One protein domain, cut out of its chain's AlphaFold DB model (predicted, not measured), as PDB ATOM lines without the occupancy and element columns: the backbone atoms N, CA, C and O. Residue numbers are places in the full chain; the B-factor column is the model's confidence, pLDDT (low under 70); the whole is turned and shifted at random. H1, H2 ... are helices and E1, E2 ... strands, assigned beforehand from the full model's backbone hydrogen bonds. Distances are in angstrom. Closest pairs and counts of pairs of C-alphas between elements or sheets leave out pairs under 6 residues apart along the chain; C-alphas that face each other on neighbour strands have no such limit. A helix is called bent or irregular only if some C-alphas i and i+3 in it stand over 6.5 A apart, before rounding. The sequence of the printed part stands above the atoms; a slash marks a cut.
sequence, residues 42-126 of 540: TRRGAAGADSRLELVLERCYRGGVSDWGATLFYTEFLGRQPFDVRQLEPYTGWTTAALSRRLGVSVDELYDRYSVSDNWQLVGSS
ATOM      1  N   THR A  42      17.297  -9.903  -8.439       84.62
ATOM      2  CA  THR A  42      16.153  -9.240  -7.817       84.62
ATOM      3  C   THR A  42      16.638  -8.176  -6.834       84.62
ATOM      4  O   THR A  42      17.510  -8.414  -5.997       84.62
ATOM      5  N   ARG A  43      16.040  -6.986  -6.918       84.88
ATOM      6  CA  ARG A  43      16.112  -5.944  -5.893       84.88
ATOM      7  C   ARG A  43      14.733  -5.790  -5.266       84.88
ATOM      8  O   ARG A  43      13.729  -5.605  -5.958       84.88
ATOM      9  N   ARG A  44      14.677  -5.819  -3.940       80.38
ATOM     10  CA  ARG A  44      13.461  -5.572  -3.175       80.38
ATOM     11  C   ARG A  44      12.897  -4.187  -3.496       80.38
ATOM     12  O   ARG A  44      13.591  -3.180  -3.415       80.38
ATOM     13  N   GLY A  45      11.600  -4.140  -3.791       75.62
ATOM     14  CA  GLY A  45      10.892  -2.893  -4.093       75.62
ATOM     15  C   GLY A  45      11.167  -2.332  -5.490       75.62
ATOM     16  O   GLY A  45      10.637  -1.272  -5.810       75.62
ATOM     17  N   ALA A  46      11.952  -3.028  -6.320       78.31
ATOM     18  CA  ALA A  46      12.110  -2.667  -7.721       78.31
ATOM     19  C   ALA A  46      10.807  -2.909  -8.497       78.31
ATOM     20  O   ALA A  46      10.068  -3.858  -8.233       78.31
ATOM     21  N   ALA A  47      10.545  -2.036  -9.466       75.44
ATOM     22  CA  ALA A  47       9.392  -2.102 -10.358       75.44
ATOM     23  C   ALA A  47       9.839  -2.378 -11.803       75.44
ATOM     24  O   ALA A  47      11.024  -2.260 -12.120       75.44
ATOM     25  N   GLY A  48       8.891  -2.685 -12.695       70.88
ATOM     26  CA  GLY A  48       9.145  -2.939 -14.125       70.88
ATOM     27  C   GLY A  48       9.998  -1.879 -14.830       70.88
ATOM     28  O   GLY A  48      10.814  -2.208 -15.679       70.88
ATOM     29  N   ALA A  49       9.871  -0.612 -14.430       71.69
ATOM     30  CA  ALA A  49      10.608   0.498 -15.032       71.69
ATOM     31  C   ALA A  49      12.014   0.745 -14.437       71.69
ATOM     32  O   ALA A  49      12.754   1.579 -14.961       71.69
ATOM     33  N   ASP A  50      12.394   0.073 -13.342       79.56
ATOM     34  CA  ASP A  50      13.711   0.261 -12.718       79.56
ATOM     35  C   ASP A  50      14.790  -0.509 -13.493       79.56
ATOM     36  O   ASP A  50      14.939  -1.715 -13.358       79.56
ATOM     37  N   SER A  51      15.581   0.189 -14.301       80.19
ATOM     38  CA  SER A  51      16.703  -0.412 -15.037       80.19
ATOM     39  C   SER A  51      18.034  -0.351 -14.283       80.19
ATOM     40  O   SER A  51      19.063  -0.772 -14.816       80.19
ATOM     41  N   ARG A  52      18.056   0.176 -13.051       87.62
ATOM     42  CA  ARG A  52      19.300   0.399 -12.315       87.62
ATOM     43  C   ARG A  52      19.870  -0.915 -11.794       87.62
ATOM     44  O   ARG A  52      19.290  -1.547 -10.910       87.62
ATOM     45  N   LEU A  53      21.074  -1.230 -12.254       91.19
ATOM     46  CA  LEU A  53      21.909  -2.301 -11.725       91.19
ATOM     47  C   LEU A  53      22.928  -1.743 -10.730       91.19
ATOM     48  O   LEU A  53      23.412  -0.623 -10.903       91.19
ATOM     49  N   GLU A  54      23.248  -2.501  -9.688       92.12
ATOM     50  CA  GLU A  54      24.344  -2.173  -8.771       92.12
ATOM     51  C   GLU A  54      24.942  -3.432  -8.136       92.12
ATOM     52  O   GLU A  54      24.247  -4.435  -7.964       92.12
ATOM     53  N   LEU A  55      26.224  -3.371  -7.777       91.88
ATOM     54  CA  LEU A  55      26.864  -4.378  -6.939       91.88
ATOM     55  C   LEU A  55      26.672  -4.007  -5.468       91.88
ATOM     56  O   LEU A  55      27.025  -2.906  -5.046       91.88
ATOM     57  N   VAL A  56      26.123  -4.930  -4.682       92.25
ATOM     58  CA  VAL A  56      25.907  -4.764  -3.235       92.25
ATOM     59  C   VAL A  56      26.330  -6.011  -2.482       92.25
ATOM     60  O   VAL A  56      26.398  -7.102  -3.045       92.25
ATOM     61  N   LEU A  57      26.571  -5.846  -1.184       91.62
ATOM     62  CA  LEU A  57      26.693  -6.972  -0.273       91.62
ATOM     63  C   LEU A  57      25.327  -7.628  -0.056       91.62
ATOM     64  O   LEU A  57      24.323  -6.955   0.198       91.62
ATOM     65  N   GLU A  58      25.301  -8.949  -0.142       90.81
ATOM     66  CA  GLU A  58      24.124  -9.755   0.137       90.81
ATOM     67  C   GLU A  58      23.712  -9.614   1.609       90.81
ATOM     68  O   GLU A  58      24.528  -9.620   2.534       90.81
ATOM     69  N   ARG A  59      22.407  -9.466   1.837       90.50
ATOM     70  CA  ARG A  59      21.822  -9.366   3.174       90.50
ATOM     71  C   ARG A  59      20.374  -9.825   3.159       90.50
ATOM     72  O   ARG A  59      19.675  -9.682   2.154       90.50
ATOM     73  N   CYS A  60      19.900 -10.306   4.299       89.94
ATOM     74  CA  CYS A  60      18.474 -10.451   4.545       89.94
ATOM     75  C   CYS A  60      17.920  -9.148   5.133       89.94
ATOM     76  O   CYS A  60      18.594  -8.400   5.842       89.94
ATOM     77  N   TYR A  61      16.645  -8.908   4.872       88.38
ATOM     78  CA  TYR A  61      15.874  -7.810   5.421       88.38
ATOM     79  C   TYR A  61      14.807  -8.324   6.381       88.38
ATOM     80  O   TYR A  61      14.447  -9.508   6.391       88.38
ATOM     81  N   ARG A  62      14.206  -7.394   7.130       84.75
ATOM     82  CA  ARG A  62      13.003  -7.663   7.915       84.75
ATOM     83  C   ARG A  62      11.947  -8.387   7.072       84.75
ATOM     84  O   ARG A  62      11.521  -7.889   6.031       84.75
ATOM     85  N   GLY A  63      11.507  -9.541   7.573       77.94
ATOM     86  CA  GLY A  63      10.574 -10.445   6.888       77.94
ATOM     87  C   GLY A  63      11.245 -11.659   6.240       77.94
ATOM     88  O   GLY A  63      10.539 -12.555   5.790       77.94
ATOM     89  N   GLY A  64      12.581 -11.718   6.232       72.19
ATOM     90  CA  GLY A  64      13.350 -12.832   5.669       72.19
ATOM     91  C   GLY A  64      13.538 -12.770   4.156       72.19
ATOM     92  O   GLY A  64      14.035 -13.725   3.574       72.19
ATOM     93  N   VAL A  65      13.143 -11.667   3.517       80.69
ATOM     94  CA  VAL A  65      13.432 -11.415   2.100       80.69
ATOM     95  C   VAL A  65      14.870 -10.927   1.943       80.69
ATOM     96  O   VAL A  65      15.373 -10.230   2.821       80.69
ATOM     97  N   SER A  66      15.521 -11.241   0.830       83.38
ATOM     98  CA  SER A  66      16.850 -10.739   0.469       83.38
ATOM     99  C   SER A  66      16.824 -10.159  -0.942       83.38
ATOM    100  O   SER A  66      15.968 -10.521  -1.752       83.38
ATOM    101  N   ASP A  67      17.758  -9.253  -1.228       85.38
ATOM    102  CA  ASP A  67      18.154  -9.033  -2.619       85.38
ATOM    103  C   ASP A  67      18.967 -10.245  -3.065       85.38
ATOM    104  O   ASP A  67      19.636 -10.883  -2.242       85.38
ATOM    105  N   TRP A  68      18.914 -10.572  -4.347       80.31
ATOM    106  CA  TRP A  68      19.543 -11.787  -4.842       80.31
ATOM    107  C   TRP A  68      20.067 -11.604  -6.263       80.31
ATOM    108  O   TRP A  68      19.386 -11.025  -7.103       80.31
ATOM    109  N   GLY A  69      21.271 -12.096  -6.539       79.19
ATOM    110  CA  GLY A  69      21.878 -12.114  -7.867       79.19
ATOM    111  C   GLY A  69      22.357 -13.517  -8.226       79.19
ATOM    112  O   GLY A  69      23.143 -14.110  -7.494       79.19
ATOM    113  N   ALA A  70      21.923 -14.041  -9.371       72.94
ATOM    114  CA  ALA A  70      22.203 -15.423  -9.764       72.94
ATOM    115  C   ALA A  70      23.569 -15.620 -10.442       72.94
ATOM    116  O   ALA A  70      24.063 -16.745 -10.511       72.94
ATOM    117  N   THR A  71      24.165 -14.555 -11.001       70.12
ATOM    118  CA  THR A  71      25.243 -14.698 -12.008       70.12
ATOM    119  C   THR A  71      26.528 -13.930 -11.760       70.12
ATOM    120  O   THR A  71      27.604 -14.405 -12.122       70.12
ATOM    121  N   LEU A  72      26.434 -12.717 -11.226       83.00
ATOM    122  CA  LEU A  72      27.584 -11.855 -10.979       83.00
ATOM    123  C   LEU A  72      27.720 -11.697  -9.482       83.00
ATOM    124  O   LEU A  72      27.055 -10.851  -8.892       83.00
ATOM    125  N   PHE A  73      28.541 -12.551  -8.878       84.31
ATOM    126  CA  PHE A  73      28.794 -12.488  -7.452       84.31
ATOM    127  C   PHE A  73      30.203 -12.958  -7.080       84.31
ATOM    128  O   PHE A  73      30.874 -13.690  -7.810       84.31
ATOM    129  N   TYR A  74      30.661 -12.526  -5.916       88.19
ATOM    130  CA  TYR A  74      31.949 -12.891  -5.358       88.19
ATOM    131  C   TYR A  74      31.787 -13.114  -3.860       88.19
ATOM    132  O   TYR A  74      31.363 -12.214  -3.142       88.19
ATOM    133  N   THR A  75      32.123 -14.319  -3.408       87.12
ATOM    134  CA  THR A  75      32.165 -14.673  -1.990       87.12
ATOM    135  C   THR A  75      33.591 -14.524  -1.501       87.12
ATOM    136  O   THR A  75      34.480 -15.234  -1.975       87.12
ATOM    137  N   GLU A  76      33.803 -13.626  -0.542       89.50
ATOM    138  CA  GLU A  76      35.073 -13.546   0.174       89.50
ATOM    139  C   GLU A  76      35.299 -14.865   0.935       89.50
ATOM    140  O   GLU A  76      34.465 -15.292   1.737       89.50
ATOM    141  N   PHE A  77      36.407 -15.559   0.664       89.06
ATOM    142  CA  PHE A  77      36.748 -16.797   1.371       89.06
ATOM    143  C   PHE A  77      37.010 -16.505   2.856       89.06
ATOM    144  O   PHE A  77      37.608 -15.484   3.193       89.06
ATOM    145  N   LEU A  78      36.567 -17.392   3.753       91.69
ATOM    146  CA  LEU A  78      36.423 -17.113   5.192       91.69
ATOM    147  C   LEU A  78      35.494 -15.922   5.511       91.69
ATOM    148  O   LEU A  78      35.376 -15.545   6.675       91.69
ATOM    149  N   GLY A  79      34.818 -15.320   4.536       88.81
ATOM    150  CA  GLY A  79      33.860 -14.242   4.747       88.81
ATOM    151  C   GLY A  79      32.588 -14.710   5.455       88.81
ATOM    152  O   GLY A  79      32.300 -15.903   5.594       88.81
ATOM    153  N   ARG A  80      31.800 -13.750   5.932       90.81
ATOM    154  CA  ARG A  80      30.492 -13.986   6.552       90.81
ATOM    155  C   ARG A  80      29.470 -14.329   5.471       90.81
ATOM    156  O   ARG A  80      29.341 -13.594   4.501       90.81
ATOM    157  N   GLN A  81      28.678 -15.378   5.672       88.00
ATOM    158  CA  GLN A  81      27.513 -15.664   4.821       88.00
ATOM    159  C   GLN A  81      26.326 -14.745   5.173       88.00
ATOM    160  O   GLN A  81      26.306 -14.159   6.253       88.00
ATOM    161  N   PRO A  82      25.306 -14.546   4.336       88.12
ATOM    162  CA  PRO A  82      24.078 -13.907   4.809       88.12
ATOM    163  C   PRO A  82      23.378 -14.838   5.806       88.12
ATOM    164  O   PRO A  82      23.444 -16.060   5.682       88.12
ATOM    165  N   PHE A  83      22.684 -14.289   6.798       88.81
ATOM    166  CA  PHE A  83      21.711 -15.090   7.544       88.81
ATOM    167  C   PHE A  83      20.571 -14.227   8.073       88.81
ATOM    168  O   PHE A  83      20.707 -13.019   8.293       88.81
ATOM    169  N   ASP A  84      19.425 -14.864   8.272       90.81
ATOM    170  CA  ASP A  84      18.245 -14.214   8.816       90.81
ATOM    171  C   ASP A  84      18.391 -14.052  10.334       90.81
ATOM    172  O   ASP A  84      18.578 -15.033  11.052       90.81
ATOM    173  N   VAL A  85      18.239 -12.827  10.843       93.75
ATOM    174  CA  VAL A  85      18.323 -12.511  12.280       93.75
ATOM    175  C   VAL A  85      17.370 -13.364  13.130       93.75
ATOM    176  O   VAL A  85      17.679 -13.638  14.291       93.75
ATOM    177  N   ARG A  86      16.264 -13.873  12.564       93.19
ATOM    178  CA  ARG A  86      15.365 -14.825  13.247       93.19
ATOM    179  C   ARG A  86      16.063 -16.115  13.690       93.19
ATOM    180  O   ARG A  86      15.642 -16.739  14.660       93.19
ATOM    181  N   GLN A  87      17.169 -16.494  13.053       92.44
ATOM    182  CA  GLN A  87      17.984 -17.633  13.483       92.44
ATOM    183  C   GLN A  87      18.639 -17.407  14.859       92.44
ATOM    184  O   GLN A  87      19.085 -18.364  15.481       92.44
ATOM    185  N   LEU A  88      18.671 -16.170  15.379       95.44
ATOM    186  CA  LEU A  88      19.168 -15.868  16.728       95.44
ATOM    187  C   LEU A  88      18.141 -16.143  17.831       95.44
ATOM    188  O   LEU A  88      18.512 -16.186  19.009       95.44
ATOM    189  N   GLU A  89      16.860 -16.309  17.499       95.81
ATOM    190  CA  GLU A  89      15.795 -16.457  18.498       95.81
ATOM    191  C   GLU A  89      16.009 -17.668  19.424       95.81
ATOM    192  O   GLU A  89      15.932 -17.490  20.646       95.81
ATOM    193  N   PRO A  90      16.394 -18.864  18.922       95.88
ATOM    194  CA  PRO A  90      16.687 -20.008  19.785       95.88
ATOM    195  C   PRO A  90      17.846 -19.757  20.763       95.88
ATOM    196  O   PRO A  90      17.809 -20.240  21.892       95.88
ATOM    197  N   TYR A  91      18.861 -18.986  20.357       96.81
ATOM    198  CA  TYR A  91      20.100 -18.790  21.126       96.81
ATOM    199  C   TYR A  91      20.034 -17.614  22.106       96.81
ATOM    200  O   TYR A  91      20.735 -17.576  23.121       96.81
ATOM    201  N   THR A  92      19.181 -16.638  21.816       95.25
ATOM    202  CA  THR A  92      18.940 -15.491  22.699       95.25
ATOM    203  C   THR A  92      17.770 -15.742  23.648       95.25
ATOM    204  O   THR A  92      17.729 -15.161  24.732       95.25
ATOM    205  N   GLY A  93      16.838 -16.631  23.281       95.50
ATOM    206  CA  GLY A  93      15.590 -16.864  24.009       95.50
ATOM    207  C   GLY A  93      14.560 -15.746  23.826       95.50
ATOM    208  O   GLY A  93      13.592 -15.682  24.582       95.50
ATOM    209  N   TRP A  94      14.772 -14.857  22.855       96.56
ATOM    210  CA  TRP A  94      13.913 -13.713  22.568       96.56
ATOM    211  C   TRP A  94      13.488 -13.742  21.109       96.56
ATOM    212  O   TRP A  94      14.300 -14.030  20.239       96.56
ATOM    213  N   THR A  95      12.244 -13.354  20.831       96.56
ATOM    214  CA  THR A  95      11.849 -13.033  19.454       96.56
ATOM    215  C   THR A  95      12.656 -11.838  18.951       96.56
ATOM    216  O   THR A  95      13.054 -10.976  19.739       96.56
ATOM    217  N   THR A  96      12.836 -11.714  17.638       95.06
ATOM    218  CA  THR A  96      13.593 -10.616  17.008       95.06
ATOM    219  C   THR A  96      13.086  -9.231  17.459       95.06
ATOM    220  O   THR A  96      13.860  -8.314  17.752       95.06
ATOM    221  N   ALA A  97      11.765  -9.083  17.616       96.00
ATOM    222  CA  ALA A  97      11.140  -7.859  18.123       96.00
ATOM    223  C   ALA A  97      11.396  -7.609  19.623       96.00
ATOM    224  O   ALA A  97      11.459  -6.463  20.064       96.00
ATOM    225  N   ALA A  98      11.512  -8.658  20.439       97.06
ATOM    226  CA  ALA A  98      11.857  -8.517  21.852       97.06
ATOM    227  C   ALA A  98      13.355  -8.236  22.045       97.06
ATOM    228  O   ALA A  98      13.709  -7.422  22.899       97.06
ATOM    229  N   LEU A  99      14.211  -8.866  21.235       96.81
ATOM    230  CA  LEU A  99      15.656  -8.662  21.234       96.81
ATOM    231  C   LEU A  99      16.012  -7.204  20.908       96.81
ATOM    232  O   LEU A  99      16.710  -6.567  21.690       96.81
ATOM    233  N   SER A 100      15.460  -6.652  19.823       96.62
ATOM    234  CA  SER A 100      15.668  -5.246  19.416       96.62
ATOM    235  C   SER A 100      15.295  -4.261  20.526       96.62
ATOM    236  O   SER A 100      16.129  -3.464  20.955       96.62
ATOM    237  N   ARG A 101      14.091  -4.398  21.105       96.75
ATOM    238  CA  ARG A 101      13.649  -3.566  22.241       96.75
ATOM    239  C   ARG A 101      14.584  -3.644  23.446       96.75
ATOM    240  O   ARG A 101      14.810  -2.631  24.099       96.75
ATOM    241  N   ARG A 102      15.105  -4.832  23.768       95.56
ATOM    242  CA  ARG A 102      16.026  -5.021  24.903       95.56
ATOM    243  C   ARG A 102      17.414  -4.449  24.636       95.56
ATOM    244  O   ARG A 102      18.056  -4.004  25.579       95.56
ATOM    245  N   LEU A 103      17.856  -4.459  23.384       96.00
ATOM    246  CA  LEU A 103      19.125  -3.874  22.957       96.00
ATOM    247  C   LEU A 103      19.042  -2.355  22.734       96.00
ATOM    248  O   LEU A 103      20.082  -1.717  22.615       96.00
ATOM    249  N   GLY A 104      17.836  -1.777  22.735       94.75
ATOM    250  CA  GLY A 104      17.629  -0.343  22.520       94.75
ATOM    251  C   GLY A 104      17.783   0.078  21.058       94.75
ATOM    252  O   GLY A 104      18.121   1.226  20.799       94.75
ATOM    253  N   VAL A 105      17.550  -0.847  20.125       95.75
ATOM    254  CA  VAL A 105      17.654  -0.635  18.673       95.75
ATOM    255  C   VAL A 105      16.346  -1.023  17.986       95.75
ATOM    256  O   VAL A 105      15.484  -1.690  18.569       95.75
ATOM    257  N   SER A 106      16.178  -0.618  16.737       96.00
ATOM    258  CA  SER A 106      15.108  -1.080  15.858       96.00
ATOM    259  C   SER A 106      15.378  -2.497  15.330       96.00
ATOM    260  O   SER A 106      16.477  -3.039  15.436       96.00
ATOM    261  N   VAL A 107      14.351  -3.135  14.756       94.56
ATOM    262  CA  VAL A 107      14.520  -4.436  14.082       94.56
ATOM    263  C   VAL A 107      15.409  -4.294  12.849       94.56
ATOM    264  O   VAL A 107      16.243  -5.161  12.614       94.56
ATOM    265  N   ASP A 108      15.256  -3.213  12.086       93.12
ATOM    266  CA  ASP A 108      16.022  -3.005  10.857       93.12
ATOM    267  C   ASP A 108      17.513  -2.791  11.170       93.12
ATOM    268  O   ASP A 108      18.356  -3.419  10.537       93.12
ATOM    269  N   GLU A 109      17.842  -2.072  12.251       94.25
ATOM    270  CA  GLU A 109      19.223  -1.955  12.750       94.25
ATOM    271  C   GLU A 109      19.836  -3.309  13.156       94.25
ATOM    272  O   GLU A 109      21.039  -3.508  12.988       94.25
ATOM    273  N   LEU A 110      19.047  -4.274  13.660       94.12
ATOM    274  CA  LEU A 110      19.563  -5.631  13.905       94.12
ATOM    275  C   LEU A 110      19.916  -6.351  12.600       94.12
ATOM    276  O   LEU A 110      20.940  -7.036  12.547       94.12
ATOM    277  N   TYR A 111      19.080  -6.219  11.567       93.94
ATOM    278  CA  TYR A 111      19.355  -6.806  10.252       93.94
ATOM    279  C   TYR A 111      20.577  -6.158   9.605       93.94
ATOM    280  O   TYR A 111      21.475  -6.882   9.177       93.94
ATOM    281  N   ASP A 112      20.680  -4.830   9.629       91.50
ATOM    282  CA  ASP A 112      21.851  -4.118   9.106       91.50
ATOM    283  C   ASP A 112      23.141  -4.518   9.835       91.50
ATOM    284  O   ASP A 112      24.202  -4.624   9.220       91.50
ATOM    285  N   ARG A 113      23.062  -4.806  11.140       91.25
ATOM    286  CA  ARG A 113      24.230  -5.199  11.939       91.25
ATOM    287  C   ARG A 113      24.679  -6.639  11.707       91.25
ATOM    288  O   ARG A 113      25.883  -6.894  11.681       91.25
ATOM    289  N   TYR A 114      23.746  -7.587  11.612       92.50
ATOM    290  CA  TYR A 114      24.077  -9.017  11.670       92.50
ATOM    291  C   TYR A 114      23.856  -9.774  10.360       92.50
ATOM    292  O   TYR A 114      24.523 -10.786  10.143       92.50
ATOM    293  N   SER A 115      22.961  -9.302   9.493       92.44
ATOM    294  CA  SER A 115      22.557 -10.040   8.294       92.44
ATOM    295  C   SER A 115      23.477  -9.828   7.095       92.44
ATOM    296  O   SER A 115      23.563 -10.710   6.241       92.44
ATOM    297  N   VAL A 116      24.169  -8.684   7.037       90.31
ATOM    298  CA  VAL A 116      25.099  -8.352   5.951       90.31
ATOM    299  C   VAL A 116      26.227  -9.382   5.885       90.31
ATOM    300  O   VAL A 116      26.890  -9.667   6.890       90.31
ATOM    301  N   SER A 117      26.409  -9.937   4.694       91.25
ATOM    302  CA  SER A 117      27.448 -10.900   4.357       91.25
ATOM    303  C   SER A 117      28.679 -10.204   3.767       91.25
ATOM    304  O   SER A 117      28.698  -8.987   3.586       91.25
ATOM    305  N   ASP A 118      29.697 -10.996   3.448       91.31
ATOM    306  CA  ASP A 118      30.849 -10.593   2.641       91.31
ATOM    307  C   ASP A 118      30.739 -11.183   1.209       91.31
ATOM    308  O   ASP A 118      31.736 -11.439   0.536       91.31
ATOM    309  N   ASN A 119      29.503 -11.425   0.743       89.25
ATOM    310  CA  ASN A 119      29.187 -11.840  -0.625       89.25
ATOM    311  C   ASN A 119      28.724 -10.624  -1.435       89.25
ATOM    312  O   ASN A 119      27.662 -10.064  -1.171       89.25
ATOM    313  N   TRP A 120      29.487 -10.233  -2.447       90.62
ATOM    314  CA  TRP A 120      29.096  -9.207  -3.413       90.62
ATOM    315  C   TRP A 120      28.209  -9.814  -4.486       90.62
ATOM    316  O   TRP A 120      28.559 -10.869  -4.995       90.62
ATOM    317  N   GLN A 121      27.121  -9.154  -4.873       90.06
ATOM    318  CA  GLN A 121      26.215  -9.619  -5.924       90.06
ATOM    319  C   GLN A 121      25.635  -8.460  -6.741       90.06
ATOM    320  O   GLN A 121      25.391  -7.373  -6.212       90.06
ATOM    321  N   LEU A 122      25.389  -8.700  -8.029       90.81
ATOM    322  CA  LEU A 122      24.656  -7.775  -8.891       90.81
ATOM    323  C   LEU A 122      23.160  -7.862  -8.591       90.81
ATOM    324  O   LEU A 122      22.572  -8.939  -8.678       90.81
ATOM    325  N   VAL A 123      22.542  -6.720  -8.298       91.62
ATOM    326  CA  VAL A 123      21.103  -6.600  -8.035       91.62
ATOM    327  C   VAL A 123      20.467  -5.559  -8.953       91.62
ATOM    328  O   VAL A 123      21.121  -4.621  -9.414       91.62
ATOM    329  N   GLY A 124      19.170  -5.705  -9.202       90.75
ATOM    330  CA  GLY A 124      18.390  -4.797 -10.041       90.75
ATOM    331  C   GLY A 124      16.951  -5.274 -10.213       90.75
ATOM    332  O   GLY A 124      16.541  -6.265  -9.602       90.75
ATOM    333  N   SER A 125      16.166  -4.594 -11.048       89.88
ATOM    334  CA  SER A 125      14.823  -5.087 -11.364       89.88
ATOM    335  C   SER A 125      14.887  -6.335 -12.224       89.88
ATOM    336  O   SER A 125      15.358  -6.313 -13.360       89.88
ATOM    337  N   SER A 126      14.335  -7.421 -11.703       89.31
ATOM    338  CA  SER A 126      14.156  -8.638 -12.480       89.31
ATOM    339  C   SER A 126      13.193  -8.476 -13.645       89.31
ATOM    340  O   SER A 126      13.164  -9.331 -14.516       89.31
TER     341      SER A 126
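Overview. This is residues 42 to 126 of the 540 residues of an uncharacterized protein of Lentisphaerae bacterium RIFOXYB12_FULL_65_16 (UniProt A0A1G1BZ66). A small sheet of three strands, E1, E3 and E2, makes one end of a flat body, and a cluster of three short crossed helices, H1, H2 and H3, makes the other. Between them the long link of residues 58 to 72 runs from the sheet toward the helices and folds back to it. The printed part has 85 residues, with three named helices and three named strands in the order E1, E2, H1, H2, H3, E3; the sheet runs E1, E3, E2 and is antiparallel throughout. The class is mixed, helices and strands, with under half of the residues in named elements. The whole is only just compact, close to loose, with a radius of gyration of the C-alphas of 14.3 A and spans of 40 by 32 by 18 A.

Along the chain. The inner strand E3 is residues 119 to 123, 12.2 A from first to last C-alpha, ending with C-alpha 123 at (21.103, -6.600, -8.035). The edge strands are E1, residues 54 to 57, 10.0 A long from C-alpha 54 at (24.344, -2.173, -8.771), and E2, residues 73 to 75, 6.8 A. H1 is residues 85 to 92, 10.9 A; H2 is residues 96 to 103, 10.6 A, beginning with C-alpha 96 at (13.593, -10.616, 17.008); H3 is residues 107 to 114, 10.9 A. H1 is irregular, but only just: C-alphas 87 and 90 are 6.9 A apart.

Arrangement. E1 and E3 are antiparallel, with 150 degrees between their directions; N 121 and O 56 are 2.8 A apart, within hydrogen-bond range. E3 and E2 are antiparallel at 167 degrees, with N 74 and O 120 at 2.8 A, within hydrogen-bond range. H1, H2 and H3 are not on the sheet. H3 touches H2, the closest C-alphas being those of Val 107 and Ser 100, 5.5 A apart, and the two are about perpendicular at 81 degrees. H1 and H2 touch at a steep tilt of 66 degrees, the same way, with the C-alphas of Arg 86 and Thr 96 closest at 5.9 A. H1 and H3 only just touch, with 3 pairs of C-alphas within 8 A, the closest those of Val 85 and Tyr 111 at 6.1 A, and are about perpendicular at 83 degrees. In H3 every O i to N i+4 pair is within hydrogen-bond range, in H2 3 of 4, and in H1 1 of 4, beside 3 of 5 O i to N i+3 pairs.

Size, cuts and confidence. The C-alphas farthest apart, those of Ala 49 and Gly 93, are 43.0 A apart, while those of Thr 42 and Ser 126, the first and last printed, are 5.1 A apart. The printed part has no cut. The link from E1 to E2 is long, with 15 residues. The mean pLDDT of the printed part is 88.9, and no printed residue is under 70.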